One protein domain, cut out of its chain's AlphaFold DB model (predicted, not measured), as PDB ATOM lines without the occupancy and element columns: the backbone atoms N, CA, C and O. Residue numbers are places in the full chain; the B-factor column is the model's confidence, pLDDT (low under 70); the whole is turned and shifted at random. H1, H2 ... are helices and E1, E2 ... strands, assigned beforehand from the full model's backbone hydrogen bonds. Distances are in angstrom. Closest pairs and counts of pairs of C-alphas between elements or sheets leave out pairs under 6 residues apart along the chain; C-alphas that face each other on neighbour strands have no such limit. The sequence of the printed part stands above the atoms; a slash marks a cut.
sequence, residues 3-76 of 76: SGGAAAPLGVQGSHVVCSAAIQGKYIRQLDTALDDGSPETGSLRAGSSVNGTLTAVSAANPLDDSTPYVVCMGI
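This is residues 3 to 76 of the 76 residues of an uncharacterized protein of bioreactor metagenome (UniProt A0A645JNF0). A strongly twisted sheet of four strands has a single helix, H1, over one face, following the line of the inner strand E4. The strands fan through 92 degrees from edge to edge, E1 and E4 forming one side of the sheet and the hairpin of E2 and E3 the other. The 74 printed residues hold E1, H1, E2, E3 and E4 along the chain; the sheet order is E1, E4, E2, E3, antiparallel throughout, and the class is mixed, helices and strands. The whole is compact, with a radius of gyration of the C-alphas of 10.9 A and a rounded outline of 31 by 30 by 21 A.

E4, residues 69 to 75, is 20.0 A long and ends at C-alpha 75, (93.072, 156.349, 70.153). E1, residues 17 to 24, is 19.7 A long, begins at C-alpha 17, (93.243, 152.304, 68.289), and bends by 61 degrees at residue 21. E2, residues 45 to 51, measures 19.7 A; E3, residues 54 to 57, 10.0 A. H1, residues 25 to 35, measures 15.2 A.

E1 and E4 are antiparallel at 159 degrees, with N 20 and O 72 2.8 A apart, within hydrogen-bond range. On the other side of E4, E2 is antiparallel at 140 degrees, with N 48 and O 71 at 2.8 A. E2 pairs with E4 over residues 45 to 48 and, staggered, with E3 over 48 to 51; N 49 and O 56 are 2.8 A apart. E1 and E3 are apart. H1 is on the sheet, over E4, at a height of 8.6 A, and runs along the strands, at 9 degrees to E4 on the local plane. The closest C-alphas of H1 and E4 are those of Gly 25 and Pro 69, 6.2 A. Every O i to N i+4 pair in H1 is within hydrogen-bond range. E1, H1 and E2 form a split strand-helix-strand unit, two strands running the same way with E4 between them, and its crossover is right-handed.

The C-alphas of Ser 15 and Ser 67, the two farthest apart, are 31.2 A apart. The link from E3 to E4, 11 residues, is long, and residues 3 to 16 hold no named element. The printed part has no cut, and no printed residue is under 70 in pLDDT.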
ATOM      1  N   SER A   3      88.792 148.931  67.088       72.44
ATOM      2  CA  SER A   3      87.825 150.006  67.365       72.44
ATOM      3  C   SER A   3      88.040 150.570  68.772       72.44
ATOM      4  O   SER A   3      88.309 149.800  69.694       72.44
ATOM      5  N   GLY A   4      87.912 151.889  68.943       75.81
ATOM      6  CA  GLY A   4      88.013 152.529  70.259       75.81
ATOM      7  C   GLY A   4      86.771 152.352  71.139       75.81
ATOM      8  O   GLY A   4      85.795 151.705  70.753       75.81
ATOM      9  N   GLY A   5      86.813 152.930  72.343       76.50
ATOM     10  CA  GLY A   5      85.715 152.909  73.316       76.50
ATOM     11  C   GLY A   5      85.969 151.981  74.507       76.50
ATOM     12  O   GLY A   5      87.091 151.562  74.765       76.50
ATOM     13  N   ALA A   6      84.924 151.644  75.268       75.25
ATOM     14  CA  ALA A   6      85.061 150.880  76.518       75.25
ATOM     15  C   ALA A   6      85.674 149.474  76.346       75.25
ATOM     16  O   ALA A   6      86.291 148.956  77.271       75.25
ATOM     17  N   ALA A   7      85.516 148.865  75.167       80.94
ATOM     18  CA  ALA A   7      86.107 147.569  74.830       80.94
ATOM     19  C   ALA A   7      87.509 147.680  74.203       80.94
ATOM     20  O   ALA A   7      88.127 146.661  73.892       80.94
ATOM     21  N   ALA A   8      88.007 148.900  73.986       85.94
ATOM     22  CA  ALA A   8      89.347 149.110  73.471       85.94
ATOM     23  C   ALA A   8      90.403 148.681  74.497       85.94
ATOM     24  O   ALA A   8      90.169 148.782  75.707       85.94
ATOM     25  N   PRO A   9      91.603 148.283  74.042       85.81
ATOM     26  CA  PRO A   9      92.756 148.146  74.921       85.81
ATOM     27  C   PRO A   9      92.915 149.386  75.808       85.81
ATOM     28  O   PRO A   9      92.923 150.506  75.307       85.81
ATOM     29  N   LEU A  10      93.015 149.194  77.126       91.06
ATOM     30  CA  LEU A  10      93.162 150.279  78.113       91.06
ATOM     31  C   LEU A  10      91.992 151.283  78.176       91.06
ATOM     32  O   LEU A  10      92.100 152.317  78.838       91.06
ATOM     33  N   GLY A  11      90.869 150.991  77.514       87.94
ATOM     34  CA  GLY A  11      89.701 151.867  77.470       87.94
ATOM     35  C   GLY A  11      89.946 153.198  76.752       87.94
ATOM     36  O   GLY A  11      89.249 154.177  77.043       87.94
ATOM     37  N   VAL A  12      90.936 153.262  75.848       90.88
ATOM     38  CA  VAL A  12      91.192 154.482  75.068       90.88
ATOM     39  C   VAL A  12      90.015 154.791  74.142       90.88
ATOM     40  O   VAL A  12      89.407 153.908  73.527       90.88
ATOM     41  N   GLN A  13      89.665 156.071  74.066       88.88
ATOM     42  CA  GLN A  13      88.592 156.563  73.205       88.88
ATOM     43  C   GLN A  13      89.149 156.871  71.814       88.88
ATOM     44  O   GLN A  13      90.300 157.267  71.699       88.88
ATOM     45  N   GLY A  14      88.350 156.697  70.763       84.94
ATOM     46  CA  GLY A  14      88.769 156.977  69.387       84.94
ATOM     47  C   GLY A  14      88.005 156.146  68.363       84.94
ATOM     48  O   GLY A  14      87.326 155.175  68.700       84.94
ATOM     49  N   SER A  15      88.120 156.521  67.098       86.06
ATOM     50  CA  SER A  15      87.637 155.726  65.968       86.06
ATOM     51  C   SER A  15      88.563 154.539  65.691       86.06
ATOM     52  O   SER A  15      88.102 153.429  65.403       86.06
ATOM     53  N   HIS A  16      89.869 154.746  65.867       86.88
ATOM     54  CA  HIS A  16      90.898 153.740  65.660       86.88
ATOM     55  C   HIS A  16      91.880 153.720  66.819       86.88
ATOM     56  O   HIS A  16      92.338 154.755  67.282       86.88
ATOM     57  N   VAL A  17      92.249 152.515  67.242       91.44
ATOM     58  CA  VAL A  17      93.243 152.304  68.289       91.44
ATOM     59  C   VAL A  17      94.469 151.625  67.708       91.44
ATOM     60  O   VAL A  17      94.382 150.576  67.047       91.44
ATOM     61  N   VAL A  18      95.615 152.239  67.983       91.50
ATOM     62  CA  VAL A  18      96.945 151.744  67.639       91.50
ATOM     63  C   VAL A  18      97.679 151.441  68.934       91.50
ATOM     64  O   VAL A  18      97.861 152.326  69.762       91.50
ATOM     65  N   CYS A  19      98.109 150.190  69.100       92.69
ATOM     66  CA  CYS A  19      98.888 149.764  70.255       92.69
ATOM     67  C   CYS A  19     100.279 149.301  69.826       92.69
ATOM     68  O   CYS A  19     100.413 148.557  68.854       92.69
ATOM     69  N   SER A  20     101.289 149.699  70.590       93.25
ATOM     70  CA  SER A  20     102.674 149.248  70.461       93.25
ATOM     71  C   SER A  20     103.109 148.583  71.760       93.25
ATOM     72  O   SER A  20     102.820 149.085  72.843       93.25
ATOM     73  N   ALA A  21     103.787 147.443  71.664       94.00
ATOM     74  CA  ALA A  21     104.277 146.689  72.815       94.00
ATOM     75  C   ALA A  21     105.793 146.855  72.996       94.00
ATOM     76  O   ALA A  21     106.485 147.324  72.094       94.00
ATOM     77  N   ALA A  22     106.296 146.412  74.151       93.94
ATOM     78  CA  ALA A  22     107.718 146.382  74.496       93.94
ATOM     79  C   ALA A  22     108.401 147.765  74.542       93.94
ATOM     80  O   ALA A  22     109.592 147.890  74.259       93.94
ATOM     81  N   ILE A  23     107.661 148.802  74.947       95.12
ATOM     82  CA  ILE A  23     108.196 150.155  75.143       95.12
ATOM     83  C   ILE A  23     108.536 150.345  76.625       95.12
ATOM     84  O   ILE A  23     107.685 150.115  77.480       95.12
ATOM     85  N   GLN A  24     109.769 150.751  76.951       96.00
ATOM     86  CA  GLN A  24     110.144 151.023  78.348       96.00
ATOM     87  C   GLN A  24     109.344 152.202  78.915       96.00
ATOM     88  O   GLN A  24     109.116 153.185  78.205       96.00
ATOM     89  N   GLY A  25     108.998 152.147  80.204       94.94
ATOM     90  CA  GLY A  25     108.207 153.187  80.870       94.94
ATOM     91  C   GLY A  25     108.769 154.603  80.698       94.94
ATOM     92  O   GLY A  25     108.017 155.534  80.414       94.94
ATOM     93  N   LYS A  26     110.098 154.772  80.710       95.56
ATOM     94  CA  LYS A  26     110.722 156.090  80.484       95.56
ATOM     95  C   LYS A  26     110.361 156.705  79.127       95.56
ATOM     96  O   LYS A  26     110.167 157.912  79.029       95.56
ATOM     97  N   TYR A  27     110.258 155.877  78.086       96.31
ATOM     98  CA  TYR A  27     109.900 156.331  76.745       96.31
ATOM     99  C   TYR A  27     108.404 156.575  76.627       96.31
ATOM    100  O   TYR A  27     108.005 157.483  75.913       96.31
ATOM    101  N   ILE A  28     107.581 155.822  77.359       95.69
ATOM    102  CA  ILE A  28     106.142 156.079  77.433       95.69
ATOM    103  C   ILE A  28     105.885 157.468  78.005       95.69
ATOM    104  O   ILE A  28     105.162 158.226  77.378       95.69
ATOM    105  N   ARG A  29     106.536 157.850  79.112       94.19
ATOM    106  CA  ARG A  29     106.397 159.209  79.673       94.19
ATOM    107  C   ARG A  29     106.769 160.295  78.662       94.19
ATOM    108  O   ARG A  29     106.087 161.309  78.574       94.19
ATOM    109  N   GLN A  30     107.843 160.083  77.900       95.31
ATOM    110  CA  GLN A  30     108.282 161.027  76.868       95.31
ATOM    111  C   GLN A  30     107.305 161.105  75.691       95.31
ATOM    112  O   GLN A  30     107.002 162.201  75.231       95.31
ATOM    113  N   LEU A  31     106.818 159.956  75.216       93.69
ATOM    114  CA  LEU A  31     105.838 159.872  74.135       93.69
ATOM    115  C   LEU A  31     104.525 160.538  74.535       93.69
ATOM    116  O   LEU A  31     103.997 161.338  73.775       93.69
ATOM    117  N   ASP A  32     104.048 160.245  75.737       94.19
ATOM    118  CA  ASP A  32     102.828 160.802  76.304       94.19
ATOM    119  C   ASP A  32     102.921 162.329  76.446       94.19
ATOM    120  O   ASP A  32     102.110 163.059  75.885       94.19
ATOM    121  N   THR A  33     104.012 162.828  77.039       94.19
ATOM    122  CA  THR A  33     104.271 164.277  77.154       94.19
ATOM    123  C   THR A  33     104.316 164.977  75.791       94.19
ATOM    124  O   THR A  33     103.972 166.152  75.685       94.19
ATOM    125  N   ALA A  34     104.774 164.288  74.742       94.94
ATOM    126  CA  ALA A  34     104.891 164.859  73.404       94.94
ATOM    127  C   ALA A  34     103.586 164.811  72.590       94.94
ATOM    128  O   ALA A  34     103.458 165.577  71.634       94.94
ATOM    129  N   LEU A  35     102.662 163.901  72.913       91.69
ATOM    130  CA  LEU A  35     101.521 163.560  72.055       91.69
ATOM    131  C   LEU A  35     100.149 163.730  72.722       91.69
ATOM    132  O   LEU A  35      99.166 163.800  71.989       91.69
ATOM    133  N   ASP A  36     100.070 163.783  74.054       93.38
ATOM    134  CA  ASP A  36      98.803 163.795  74.796       93.38
ATOM    135  C   ASP A  36      98.820 164.767  75.996       93.38
ATOM    136  O   ASP A  36      98.801 165.982  75.782       93.38
ATOM    137  N   ASP A  37      98.832 164.279  77.244       90.75
ATOM    138  CA  ASP A  37      98.627 165.091  78.457       90.75
ATOM    139  C   ASP A  37      99.759 164.981  79.503       90.75
ATOM    140  O   ASP A  37      99.739 165.677  80.523       90.75
ATOM    141  N   GLY A  38     100.783 164.165  79.243       92.25
ATOM    142  CA  GLY A  38     101.881 163.875  80.168       92.25
ATOM    143  C   GLY A  38     101.552 162.805  81.219       92.25
ATOM    144  O   GLY A  38     102.390 162.538  82.090       92.25
ATOM    145  N   SER A  39     100.364 162.197  81.168       92.31
ATOM    146  CA  SER A  39      99.859 161.185  82.087       92.31
ATOM    147  C   SER A  39      99.514 159.869  81.363       92.31
ATOM    148  O   SER A  39      98.419 159.712  80.827       92.31
ATOM    149  N   PRO A  40     100.342 158.816  81.522       92.38
ATOM    150  CA  PRO A  40     100.109 157.508  80.892       92.38
ATOM    151  C   PRO A  40      98.892 156.739  81.439       92.38
ATOM    152  O   PRO A  40      98.631 155.607  81.020       92.38
ATOM    153  N   GLU A  41      98.181 157.311  82.415       93.75
ATOM    154  CA  GLU A  41      96.969 156.772  83.038       93.75
ATOM    155  C   GLU A  41      95.690 157.230  82.316       93.75
ATOM    156  O   GLU A  41      94.658 156.550  82.373       93.75
ATOM    157  N   THR A  42      95.729 158.396  81.668       91.44
ATOM    158  CA  THR A  42      94.542 159.125  81.204       91.44
ATOM    159  C   THR A  42      94.649 159.503  79.732       91.44
ATOM    160  O   THR A  42      95.388 158.880  78.989       91.44
ATOM    161  N   GLY A  43      93.768 160.386  79.262       90.31
ATOM    162  CA  GLY A  43      93.866 160.900  77.904       90.31
ATOM    163  C   GLY A  43      93.586 159.884  76.794       90.31
ATOM    164  O   GLY A  43      92.868 158.882  76.979       90.31
ATOM    165  N   SER A  44      94.093 160.242  75.618       92.19
ATOM    166  CA  SER A  44      94.009 159.518  74.353       92.19
ATOM    167  C   SER A  44      95.142 158.506  74.177       92.19
ATOM    168  O   SER A  44      94.961 157.540  73.431       92.19
ATOM    169  N   LEU A  45      96.255 158.674  74.897       94.12
ATOM    170  CA  LEU A  45      97.404 157.781  74.945       94.12
ATOM    171  C   LEU A  45      97.521 157.193  76.353       94.12
ATOM    172  O   LEU A  45      97.752 157.887  77.326       94.12
ATOM    173  N   ARG A  46      97.364 155.874  76.465       95.44
ATOM    174  CA  ARG A  46      97.442 155.167  77.750       95.44
ATOM    175  C   ARG A  46      98.440 154.043  77.691       95.44
ATOM    176  O   ARG A  46      98.620 153.412  76.647       95.44
ATOM    177  N   ALA A  47      99.032 153.731  78.834       96.50
ATOM    178  CA  ALA A  47      99.921 152.594  78.983       96.50
ATOM    179  C   ALA A  47      99.339 151.511  79.888       96.50
ATOM    180  O   ALA A  47      98.500 151.752  80.756       96.50
ATOM    181  N   GLY A  48      99.809 150.286  79.690       96.06
ATOM    182  CA  GLY A  48      99.474 149.158  80.539       96.06
ATOM    183  C   GLY A  48     100.463 148.012  80.418       96.06
ATOM    184  O   GLY A  48     101.122 147.820  79.397       96.06
ATOM    185  N   SER A  49     100.602 147.253  81.496       95.31
ATOM    186  CA  SER A  49     101.449 146.067  81.542       95.31
ATOM    187  C   SER A  49     100.700 144.888  80.939       95.31
ATOM    188  O   SER A  49      99.532 144.673  81.262       95.31
ATOM    189  N   SER A  50     101.370 144.100  80.099       92.38
ATOM    190  CA  SER A  50     100.816 142.844  79.594       92.38
ATOM    191  C   SER A  50     101.467 141.665  80.307       92.38
ATOM    192  O   SER A  50     102.678 141.474  80.213       92.38
ATOM    193  N   VAL A  51     100.665 140.872  81.019       89.62
ATOM    194  CA  VAL A  51     101.114 139.663  81.720       89.62
ATOM    195  C   VAL A  51     100.227 138.504  81.285       89.62
ATOM    196  O   VAL A  51      99.015 138.541  81.479       89.62
ATOM    197  N   ASN A  52     100.822 137.474  80.674       88.69
ATOM    198  CA  ASN A  52     100.110 136.292  80.167       88.69
ATOM    199  C   ASN A  52      98.911 136.629  79.250       88.69
ATOM    200  O   ASN A  52      97.886 135.957  79.286       88.69
ATOM    201  N   GLY A  53      99.028 137.692  78.445       84.56
ATOM    202  CA  GLY A  53      97.965 138.155  77.543       84.56
ATOM    203  C   GLY A  53      96.909 139.052  78.197       84.56
ATOM    204  O   GLY A  53      96.115 139.663  77.486       84.56
ATOM    205  N   THR A  54      96.930 139.209  79.521       89.62
ATOM    206  CA  THR A  54      96.077 140.167  80.231       89.62
ATOM    207  C   THR A  54      96.736 141.535  80.226       89.62
ATOM    208  O   THR A  54      97.876 141.681  80.668       89.62
ATOM    209  N   LEU A  55      96.020 142.539  79.723       92.25
ATOM    210  CA  LEU A  55      96.472 143.923  79.702       92.25
ATOM    211  C   LEU A  55      95.877 144.687  80.891       92.25
ATOM    212  O   LEU A  55      94.659 144.798  81.018       92.25
ATOM    213  N   THR A  56      96.740 145.220  81.750       93.81
ATOM    214  CA  THR A  56      96.363 145.985  82.945       93.81
ATOM    215  C   THR A  56      96.847 147.417  82.798       93.81
ATOM    216  O   THR A  56      98.039 147.638  82.606       93.81
ATOM    217  N   ALA A  57      95.938 148.386  82.887       94.56
ATOM    218  CA  ALA A  57      96.288 149.795  82.763       94.56
ATOM    219  C   ALA A  57      97.227 150.264  83.883       94.56
ATOM    220  O   ALA A  57      97.177 149.781  85.021       94.56
ATOM    221  N   VAL A  58      98.084 151.219  83.539       95.25
ATOM    222  CA  VAL A  58      98.808 152.020  84.522       95.25
ATOM    223  C   VAL A  58      97.789 152.840  85.305       95.25
ATOM    224  O   VAL A  58      96.793 153.313  84.760       95.25
ATOM    225  N   SER A  59      98.015 152.949  86.607       94.50
ATOM    226  CA  SER A  59      97.190 153.743  87.513       94.50
ATOM    227  C   SER A  59      97.995 154.114  88.753       94.50
ATOM    228  O   SER A  59      99.037 153.514  89.014       94.50
ATOM    229  N   ALA A  60      97.460 154.984  89.603       91.69
ATOM    230  CA  ALA A  60      98.026 155.229  90.931       91.69
ATOM    231  C   ALA A  60      98.300 153.946  91.759       91.69
ATOM    232  O   ALA A  60      99.251 153.910  92.535       91.69
ATOM    233  N   ALA A  61      97.497 152.883  91.596       92.81
ATOM    234  CA  ALA A  61      97.695 151.598  92.284       92.81
ATOM    235  C   ALA A  61      98.691 150.657  91.575       92.81
ATOM    236  O   ALA A  61      99.185 149.709  92.184       92.81
ATOM    237  N   ASN A  62      98.979 150.911  90.298       90.81
ATOM    238  CA  ASN A  62      99.925 150.173  89.463       90.81
ATOM    239  C   ASN A  62     100.771 151.183  88.668       90.81
ATOM    240  O   ASN A  62     100.519 151.386  87.473       90.81
ATOM    241  N   PRO A  63     101.699 151.893  89.338       93.50
ATOM    242  CA  PRO A  63     102.427 152.983  88.714       93.50
ATOM    243  C   PRO A  63     103.361 152.466  87.619       93.50
ATOM    244  O   PRO A  63     103.874 151.347  87.671       93.50
ATOM    245  N   LEU A  64     103.608 153.318  86.628       94.44
ATOM    246  CA  LEU A  64     104.555 153.032  85.559       94.44
ATOM    247  C   LEU A  64     105.993 153.025  86.101       94.44
ATOM    248  O   LEU A  64     106.459 154.039  86.630       94.44
ATOM    249  N   ASP A  65     106.703 151.918  85.896       95.56
ATOM    250  CA  ASP A  65     108.136 151.776  86.156       95.56
ATOM    251  C   ASP A  65     108.946 152.077  84.887       95.56
ATOM    252  O   ASP A  65     108.779 151.458  83.836       95.56
ATOM    253  N   ASP A  66     109.882 153.010  84.991       93.88
ATOM    254  CA  ASP A  66     110.700 153.470  83.876       93.88
ATOM    255  C   ASP A  66     111.591 152.386  83.247       93.88
ATOM    256  O   ASP A  66     111.989 152.527  82.085       93.88
ATOM    257  N   SER A  67     111.911 151.324  83.988       95.56
ATOM    258  CA  SER A  67     112.778 150.221  83.545       95.56
ATOM    259  C   SER A  67     112.007 149.006  83.032       95.56
ATOM    260  O   SER A  67     112.614 148.083  82.488       95.56
ATOM    261  N   THR A  68     110.681 149.005  83.166       95.12
ATOM    262  CA  THR A  68     109.826 147.887  82.759       95.12
ATOM    263  C   THR A  68     109.245 148.139  81.358       95.12
ATOM    264  O   THR A  68     108.930 149.285  81.023       95.12
ATOM    265  N   PRO A  69     109.134 147.112  80.492       94.88
ATOM    266  CA  PRO A  69     108.445 147.229  79.211       94.88
ATOM    267  C   PRO A  69     106.921 147.152  79.377       94.88
ATOM    268  O   PRO A  69     106.396 146.267  80.050       94.88
ATOM    269  N   TYR A  70     106.206 148.033  78.684       96.44
ATOM    270  CA  TYR A  70     104.747 148.115  78.688       96.44
ATOM    271  C   TYR A  70     104.191 148.119  77.260       96.44
ATOM    272  O   TYR A  70     104.918 148.203  76.263       96.44
ATOM    273  N   VAL A  71     102.869 148.014  77.180       95.94
ATOM    274  CA  VAL A  71     102.078 148.302  75.988       95.94
ATOM    275  C   VAL A  71     101.549 149.725  76.108       95.94
ATOM    276  O   VAL A  71     101.031 150.105  77.152       95.94
ATOM    277  N   VAL A  72     101.662 150.496  75.036       95.31
ATOM    278  CA  VAL A  72     101.072 151.830  74.904       95.31
ATOM    279  C   VAL A  72     100.023 151.790  73.804       95.31
ATOM    280  O   VAL A  72     100.277 151.225  72.741       95.31
ATOM    281  N   CYS A  73      98.847 152.354  74.053       95.12
ATOM    282  CA  CYS A  73      97.756 152.438  73.093       95.12
ATOM    283  C   CYS A  73      97.317 153.886  72.936       95.12
ATOM    284  O   CYS A  73      97.105 154.569  73.932       95.12
ATOM    285  N   MET A  74      97.142 154.320  71.692       93.69
ATOM    286  CA  MET A  74      96.606 155.632  71.357       93.69
ATOM    287  C   MET A  74      95.330 155.474  70.540       93.69
ATOM    288  O   MET A  74      95.290 154.682  69.589       93.69
ATOM    289  N   GLY A  75      94.294 156.207  70.928       91.25
ATOM    290  CA  GLY A  75      93.072 156.349  70.153       91.25
ATOM    291  C   GLY A  75      93.089 157.624  69.311       91.25
ATOM    292  O   GLY A  75      93.426 158.691  69.818       91.25
ATOM    293  N   ILE A  76      92.729 157.495  68.030       85.62
ATOM    294  CA  ILE A  76      92.573 158.601  67.067       85.62
ATOM    295  C   ILE A  76      91.154 158.674  66.508       85.62
ATOM    296  O   ILE A  76      90.495 157.614  66.351       85.62
TER     297      ILE A  76